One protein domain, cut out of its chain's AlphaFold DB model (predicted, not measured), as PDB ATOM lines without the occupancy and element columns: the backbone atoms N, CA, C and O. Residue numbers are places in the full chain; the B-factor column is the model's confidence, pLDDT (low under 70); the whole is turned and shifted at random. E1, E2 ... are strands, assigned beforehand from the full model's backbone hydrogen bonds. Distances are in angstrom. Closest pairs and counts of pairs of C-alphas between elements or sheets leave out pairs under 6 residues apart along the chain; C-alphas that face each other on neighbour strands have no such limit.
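What this domain is: This is residues 33 to 80 and 99 to 108 of the 155 residues of an uncharacterized protein of Candidatus Rokubacteria bacterium (UniProt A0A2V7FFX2). Little regular structure: an elongated frame of long loops, with two short parallel strands, E1 and E3, side by side towards one end and E2 folding back from them. Residues 51 to 58 make a loop bowing out to one side. The printed part has 58 residues, with no named helix and three named strands in the order E1, E2, E3, 9 residues in all, class all strand. It is compact, with a radius of gyration of the C-alphas of 11.6 A, and spans 36 by 23 by 16 A.

How they stand to each other: Residues 33 to 34 pair in parallel with residues 70 to 71 of E2, residues 69 to 71. Residues 49 to 50 pair antiparallel with residues 101 to 102. E1, residues 61 to 63, and E3, residues 105 to 107, are parallel neighbours at 25 degrees, with N 63 and O 106 2.8 A apart, within hydrogen-bond range. E2 pairs with no named strand and is apart from E3.

Where its parts are: E1 begins at C-alpha 61 (121.689, 149.448, 135.372) and is 6.6 A long; E2 and E3 are each 6.4 A. E3 ends at C-alpha 107 (121.219, 144.094, 128.598).

The domain as a whole: Residues 81 to 98 are not printed; C-alphas 80 and 99 are 11.2 A apart. The link E1 to E2 is tight. No printed residue is under 70 in pLDDT.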
ATOM      1  N   SER A  33     114.106 151.936 137.201       93.94
ATOM      2  CA  SER A  33     114.167 153.351 136.835       93.94
ATOM      3  C   SER A  33     115.509 153.980 137.196       93.94
ATOM      4  O   SER A  33     116.132 153.644 138.203       93.94
ATOM      5  N   VAL A  34     115.959 154.907 136.352       94.38
ATOM      6  CA  VAL A  34     117.079 155.807 136.634       94.38
ATOM      7  C   VAL A  34     116.521 157.217 136.719       94.38
ATOM      8  O   VAL A  34     116.091 157.786 135.712       94.38
ATOM      9  N   HIS A  35     116.538 157.765 137.930       95.56
ATOM     10  CA  HIS A  35     116.108 159.127 138.213       95.56
ATOM     11  C   HIS A  35     117.296 160.083 138.196       95.56
ATOM     12  O   HIS A  35     118.417 159.716 138.557       95.56
ATOM     13  N   ILE A  36     117.038 161.323 137.788       95.75
ATOM     14  CA  ILE A  36     118.039 162.385 137.769       95.75
ATOM     15  C   ILE A  36     117.502 163.622 138.476       95.75
ATOM     16  O   ILE A  36     116.319 163.948 138.404       95.75
ATOM     17  N   ASP A  37     118.398 164.375 139.097       94.25
ATOM     18  CA  ASP A  37     118.085 165.736 139.510       94.25
ATOM     19  C   ASP A  37     118.332 166.689 138.326       94.25
ATOM     20  O   ASP A  37     119.482 166.896 137.928       94.25
ATOM     21  N   ARG A  38     117.257 167.239 137.740       92.81
ATOM     22  CA  ARG A  38     117.310 168.158 136.580       92.81
ATOM     23  C   ARG A  38     117.845 169.548 136.928       92.81
ATOM     24  O   ARG A  38     118.167 170.303 136.019       92.81
ATOM     25  N   SER A  39     117.963 169.879 138.216       92.06
ATOM     26  CA  SER A  39     118.591 171.132 138.651       92.06
ATOM     27  C   SER A  39     120.124 171.075 138.603       92.06
ATOM     28  O   SER A  39     120.792 172.099 138.729       92.06
ATOM     29  N   LYS A  40     120.693 169.879 138.406       93.56
ATOM     30  CA  LYS A  40     122.132 169.617 138.451       93.56
ATOM     31  C   LYS A  40     122.654 169.103 137.115       93.56
ATOM     32  O   LYS A  40     122.070 168.214 136.484       93.56
ATOM     33  N   ARG A  41     123.836 169.597 136.754       93.81
ATOM     34  CA  ARG A  41     124.576 169.191 135.557       93.81
ATOM     35  C   ARG A  41     125.130 167.779 135.693       93.81
ATOM     36  O   ARG A  41     125.331 167.281 136.803       93.81
ATOM     37  N   LEU A  42     125.435 167.136 134.566       94.38
ATOM     38  CA  LEU A  42     125.978 165.776 134.565       94.38
ATOM     39  C   LEU A  42     127.296 165.668 135.348       94.38
ATOM     40  O   LEU A  42     127.503 164.693 136.065       94.38
ATOM     41  N   LYS A  43     128.162 166.685 135.260       93.12
ATOM     42  CA  LYS A  43     129.428 166.729 136.013       93.12
ATOM     43  C   LYS A  43     129.232 166.635 137.535       93.12
ATOM     44  O   LYS A  43     130.104 166.112 138.219       93.12
ATOM     45  N   ASP A  44     128.088 167.100 138.037       94.25
ATOM     46  CA  ASP A  44     127.752 167.135 139.463       94.25
ATOM     47  C   ASP A  44     126.977 165.869 139.894       94.25
ATOM     48  O   ASP A  44     126.734 165.653 141.079       94.25
ATOM     49  N   GLN A  45     126.596 165.009 138.937       92.12
ATOM     50  CA  GLN A  45     125.941 163.709 139.143       92.12
ATOM     51  C   GLN A  45     126.523 162.627 138.203       92.12
ATOM     52  O   GLN A  45     125.795 162.064 137.370       92.12
ATOM     53  N   PRO A  46     127.824 162.295 138.323       89.94
ATOM     54  CA  PRO A  46     128.520 161.419 137.376       89.94
ATOM     55  C   PRO A  46     128.006 159.972 137.374       89.94
ATOM     56  O   PRO A  46     128.223 159.242 136.416       89.94
ATOM     57  N   THR A  47     127.296 159.544 138.420       92.75
ATOM     58  CA  THR A  47     126.724 158.193 138.535       92.75
ATOM     59  C   THR A  47     125.455 157.989 137.705       92.75
ATOM     60  O   THR A  47     124.982 156.865 137.580       92.75
ATOM     61  N   THR A  48     124.887 159.061 137.144       94.00
ATOM     62  CA  THR A  48     123.611 159.006 136.413       94.00
ATOM     63  C   THR A  48     123.773 158.899 134.898       94.00
ATOM     64  O   THR A  48     122.792 158.666 134.195       94.00
ATOM     65  N   GLY A  49     124.984 159.086 134.367       94.31
ATOM     66  CA  GLY A  49     125.173 159.184 132.928       94.31
ATOM     67  C   GLY A  49     126.614 159.382 132.478       94.31
ATOM     68  O   GLY A  49     127.556 159.359 133.261       94.31
ATOM     69  N   HIS A  50     126.770 159.630 131.184       95.88
ATOM     70  CA  HIS A  50     128.038 159.931 130.525       95.88
ATOM     71  C   HIS A  50     127.797 160.874 129.342       95.88
ATOM     72  O   HIS A  50     126.676 161.016 128.867       95.88
ATOM     73  N   ASN A  51     128.846 161.516 128.827       96.38
ATOM     74  CA  ASN A  51     128.762 162.337 127.609       96.38
ATOM     75  C   ASN A  51     129.629 161.801 126.458       96.38
ATOM     76  O   ASN A  51     129.727 162.427 125.399       96.38
ATOM     77  N   ARG A  52     130.288 160.651 126.648       95.50
ATOM     78  CA  ARG A  52     131.120 159.986 125.640       95.50
ATOM     79  C   ARG A  52     130.823 158.497 125.616       95.50
ATOM     80  O   ARG A  52     130.827 157.847 126.655       95.50
ATOM     81  N   PHE A  53     130.634 157.957 124.418       94.81
ATOM     82  CA  PHE A  53     130.571 156.515 124.225       94.81
ATOM     83  C   PHE A  53     131.981 155.940 124.302       94.81
ATOM     84  O   PHE A  53     132.787 156.126 123.390       94.81
ATOM     85  N   HIS A  54     132.274 155.253 125.401       94.00
ATOM     86  CA  HIS A  54     133.527 154.540 125.593       94.00
ATOM     87  C   HIS A  54     133.231 153.157 126.196       94.00
ATOM     88  O   HIS A  54     132.384 153.071 127.085       94.00
ATOM     89  N   PRO A  55     133.880 152.075 125.722       91.31
ATOM     90  CA  PRO A  55     133.598 150.713 126.189       91.31
ATOM     91  C   PRO A  55     133.835 150.519 127.690       91.31
ATOM     92  O   PRO A  55     133.187 149.675 128.296       91.31
ATOM     93  N   ASP A  56     134.724 151.320 128.274       93.56
ATOM     94  CA  ASP A  56     135.072 151.234 129.695       93.56
ATOM     95  C   ASP A  56     134.128 152.041 130.605       93.56
ATOM     96  O   ASP A  56     134.337 152.081 131.814       93.56
ATOM     97  N   VAL A  57     133.097 152.703 130.059       93.19
ATOM     98  CA  VAL A  57     132.065 153.331 130.900       93.19
ATOM     99  C   VAL A  57     131.231 152.215 131.537       93.19
ATOM    100  O   VAL A  57     130.586 151.457 130.806       93.19
ATOM    101  N   PRO A  58     131.218 152.094 132.876       94.19
ATOM    102  CA  PRO A  58     130.480 151.033 133.541       94.19
ATOM    103  C   PRO A  58     128.969 151.246 133.379       94.19
ATOM    104  O   PRO A  58     128.507 152.390 133.383       94.19
ATOM    105  N   PRO A  59     128.177 150.171 133.253       95.25
ATOM    106  CA  PRO A  59     126.729 150.292 133.192       95.25
ATOM    107  C   PRO A  59     126.159 150.739 134.539       95.25
ATOM    108  O   PRO A  59     126.585 150.268 135.591       95.25
ATOM    109  N   ILE A  60     125.152 151.609 134.495       95.88
ATOM    110  CA  ILE A  60     124.455 152.098 135.696       95.88
ATOM    111  C   ILE A  60     123.296 151.184 136.100       95.88
ATOM    112  O   ILE A  60     122.871 151.177 137.252       95.88
ATOM    113  N   VAL A  61     122.773 150.406 135.149       94.56
ATOM    114  CA  VAL A  61     121.689 149.448 135.372       94.56
ATOM    115  C   VAL A  61     121.876 148.232 134.475       94.56
ATOM    116  O   VAL A  61     122.324 148.340 133.330       94.56
ATOM    117  N   VAL A  62     121.528 147.066 135.014       95.00
ATOM    118  CA  VAL A  62     121.564 145.779 134.321       95.00
ATOM    119  C   VAL A  62     120.138 145.258 134.179       95.00
ATOM    120  O   VAL A  62     119.405 145.178 135.170       95.00
ATOM    121  N   VAL A  63     119.753 144.882 132.965       94.38
ATOM    122  CA  VAL A  63     118.409 144.401 132.628       94.38
ATOM    123  C   VAL A  63     118.462 143.082 131.861       94.38
ATOM    124  O   VAL A  63     119.453 142.790 131.191       94.38
ATOM    125  N   GLU A  64     117.410 142.279 131.974       93.31
ATOM    126  CA  GLU A  64     117.192 141.096 131.133       93.31
ATOM    127  C   GLU A  64     116.488 141.480 129.822       93.31
ATOM    128  O   GLU A  64     115.883 142.549 129.697       93.31
ATOM    129  N   GLU A  65     116.542 140.599 128.823       90.25
ATOM    130  CA  GLU A  65     115.751 140.783 127.606       90.25
ATOM    131  C   GLU A  65     114.248 140.744 127.929       90.25
ATOM    132  O   GLU A  65     113.744 139.795 128.526       90.25
ATOM    133  N   GLY A  66     113.520 141.778 127.501       88.56
ATOM    134  CA  GLY A  66     112.081 141.906 127.739       88.56
ATOM    135  C   GLY A  66     111.704 142.657 129.018       88.56
ATOM    136  O   GLY A  66     110.516 142.889 129.223       88.56
ATOM    137  N   GLU A  67     112.673 143.077 129.837       91.38
ATOM    138  CA  GLU A  67     112.418 143.987 130.956       91.38
ATOM    139  C   GLU A  67     112.197 145.429 130.481       91.38
ATOM    140  O   GLU A  67     112.847 145.913 129.549       91.38
ATOM    141  N   GLU A  68     111.305 146.138 131.173       92.44
ATOM    142  CA  GLU A  68     111.079 147.565 130.961       92.44
ATOM    143  C   GLU A  68     111.934 148.408 131.916       92.44
ATOM    144  O   GLU A  68     112.048 148.121 133.112       92.44
ATOM    145  N   VAL A  69     112.522 149.476 131.373       94.00
ATOM    146  CA  VAL A  69     113.336 150.437 132.122       94.00
ATOM    147  C   VAL A  69     112.921 151.868 131.792       94.00
ATOM    148  O   VAL A  69     112.765 152.225 130.624       94.00
ATOM    149  N   VAL A  70     112.774 152.702 132.822       95.69
ATOM    150  CA  VAL A  70     112.569 154.150 132.686       95.69
ATOM    151  C   VAL A  70     113.904 154.858 132.851       95.69
ATOM    152  O   VAL A  70     114.557 154.731 133.884       95.69
ATOM    153  N   LEU A  71     114.304 155.638 131.852       96.06
ATOM    154  CA  LEU A  71     115.485 156.491 131.931       96.06
ATOM    155  C   LEU A  71     115.037 157.942 131.845       96.06
ATOM    156  O   LEU A  71     114.567 158.390 130.798       96.06
ATOM    157  N   GLU A  72     115.191 158.685 132.933       97.06
ATOM    158  CA  GLU A  72     115.009 160.128 132.868       97.06
ATOM    159  C   GLU A  72     116.180 160.786 132.137       97.06
ATOM    160  O   GLU A  72     117.331 160.387 132.297       97.06
ATOM    161  N   THR A  73     115.898 161.813 131.340       95.38
ATOM    162  CA  THR A  73     116.889 162.488 130.495       95.38
ATOM    163  C   THR A  73     117.022 163.964 130.854       95.38
ATOM    164  O   THR A  73     116.052 164.625 131.238       95.38
ATOM    165  N   ARG A  74     118.257 164.467 130.745       94.50
ATOM    166  CA  ARG A  74     118.563 165.904 130.769       94.50
ATOM    167  C   ARG A  74     118.332 166.494 129.382       94.50
ATOM    168  O   ARG A  74     118.258 165.760 128.394       94.50
ATOM    169  N   ASP A  75     118.237 167.816 129.307       94.31
ATOM    170  CA  ASP A  75     118.267 168.505 128.022       94.31
ATOM    171  C   ASP A  75     119.631 168.312 127.330       94.31
ATOM    172  O   ASP A  75     120.651 168.017 127.960       94.31
ATOM    173  N   GLY A  76     119.655 168.483 126.008       94.25
ATOM    174  CA  GLY A  76     120.837 168.198 125.196       94.25
ATOM    175  C   GLY A  76     122.046 169.084 125.501       94.25
ATOM    176  O   GLY A  76     123.167 168.666 125.216       94.25
ATOM    177  N   VAL A  77     121.841 170.266 126.091       94.75
ATOM    178  CA  VAL A  77     122.912 171.214 126.415       94.75
ATOM    179  C   VAL A  77     123.314 171.195 127.891       94.75
ATOM    180  O   VAL A  77     124.151 172.002 128.290       94.75
ATOM    181  N   ASP A  78     122.807 170.239 128.677       94.25
ATOM    182  CA  ASP A  78     123.120 170.059 130.102       94.25
ATOM    183  C   ASP A  78     122.758 171.291 130.954       94.25
ATOM    184  O   ASP A  78     123.550 171.752 131.778       94.25
ATOM    185  N   GLY A  79     121.575 171.861 130.711       92.88
ATOM    186  CA  GLY A  79     120.994 172.967 131.474       92.88
ATOM    187  C   GLY A  79     121.620 174.332 131.195       92.88
ATOM    188  O   GLY A  79     121.365 175.283 131.928       92.88
ATOM    189  N   GLN A  80     122.461 174.441 130.162       93.56
ATOM    190  CA  GLN A  80     123.199 175.673 129.863       93.56
ATOM    191  C   GLN A  80     122.342 176.770 129.227       93.56
ATOM    192  O   GLN A  80     122.700 177.939 129.328       93.56
ATOM    193  N   HIS A  99     126.679 165.759 124.735       95.81
ATOM    194  CA  HIS A  99     125.293 165.663 125.224       95.81
ATOM    195  C   HIS A  99     125.293 164.807 126.502       95.81
ATOM    196  O   HIS A  99     125.940 163.755 126.488       95.81
ATOM    197  N   PRO A 100     124.588 165.183 127.581       95.94
ATOM    198  CA  PRO A 100     124.476 164.333 128.760       95.94
ATOM    199  C   PRO A 100     123.521 163.161 128.489       95.94
ATOM    200  O   PRO A 100     122.324 163.347 128.277       95.94
ATOM    201  N   LEU A 101     124.047 161.939 128.497       96.81
ATOM    202  CA  LEU A 101     123.291 160.719 128.227       96.81
ATOM    203  C   LEU A 101     123.112 159.914 129.510       96.81
ATOM    204  O   LEU A 101     124.091 159.507 130.137       96.81
ATOM    205  N   THR A 102     121.864 159.646 129.877       97.12
ATOM    206  CA  THR A 102     121.536 158.749 130.989       97.12
ATOM    207  C   THR A 102     121.811 157.305 130.579       97.12
ATOM    208  O   THR A 102     121.309 156.831 129.561       97.12
ATOM    209  N   GLY A 103     122.630 156.605 131.357       94.81
ATOM    210  CA  GLY A 103     123.121 155.265 131.027       94.81
ATOM    211  C   GLY A 103     124.615 155.109 131.317       94.81
ATOM    212  O   GLY A 103     125.226 156.019 131.881       94.81
ATOM    213  N   PRO A 104     125.247 154.008 130.879       96.19
ATOM    214  CA  PRO A 104     124.732 152.967 129.979       96.19
ATOM    215  C   PRO A 104     123.822 151.930 130.654       96.19
ATOM    216  O   PRO A 104     123.989 151.611 131.830       96.19
ATOM    217  N   VAL A 105     122.902 151.350 129.878       95.81
ATOM    218  CA  VAL A 105     122.110 150.173 130.274       95.81
ATOM    219  C   VAL A 105     122.781 148.916 129.727       95.81
ATOM    220  O   VAL A 105     122.985 148.806 128.517       95.81
ATOM    221  N   PHE A 106     123.097 147.956 130.593       95.06
ATOM    222  CA  PHE A 106     123.594 146.648 130.173       95.06
ATOM    223  C   PHE A 106     122.441 145.657 130.051       95.06
ATOM    224  O   PHE A 106     121.782 145.343 131.039       95.06
ATOM    225  N   VAL A 107     122.220 145.135 128.849       95.12
ATOM    226  CA  VAL A 107     121.219 144.094 128.598       95.12
ATOM    227  C   VAL A 107     121.918 142.737 128.612       95.12
ATOM    228  O   VAL A 107     122.807 142.476 127.797       95.12
ATOM    229  N   LYS A 108     121.537 141.862 129.543       93.75
ATOM    230  CA  LYS A 108     122.084 140.507 129.641       93.75
ATOM    231  C   LYS A 108     121.747 139.701 128.392       93.75
ATOM    232  O   LYS A 108     120.688 139.845 127.794       93.75
TER     233      LYS A 108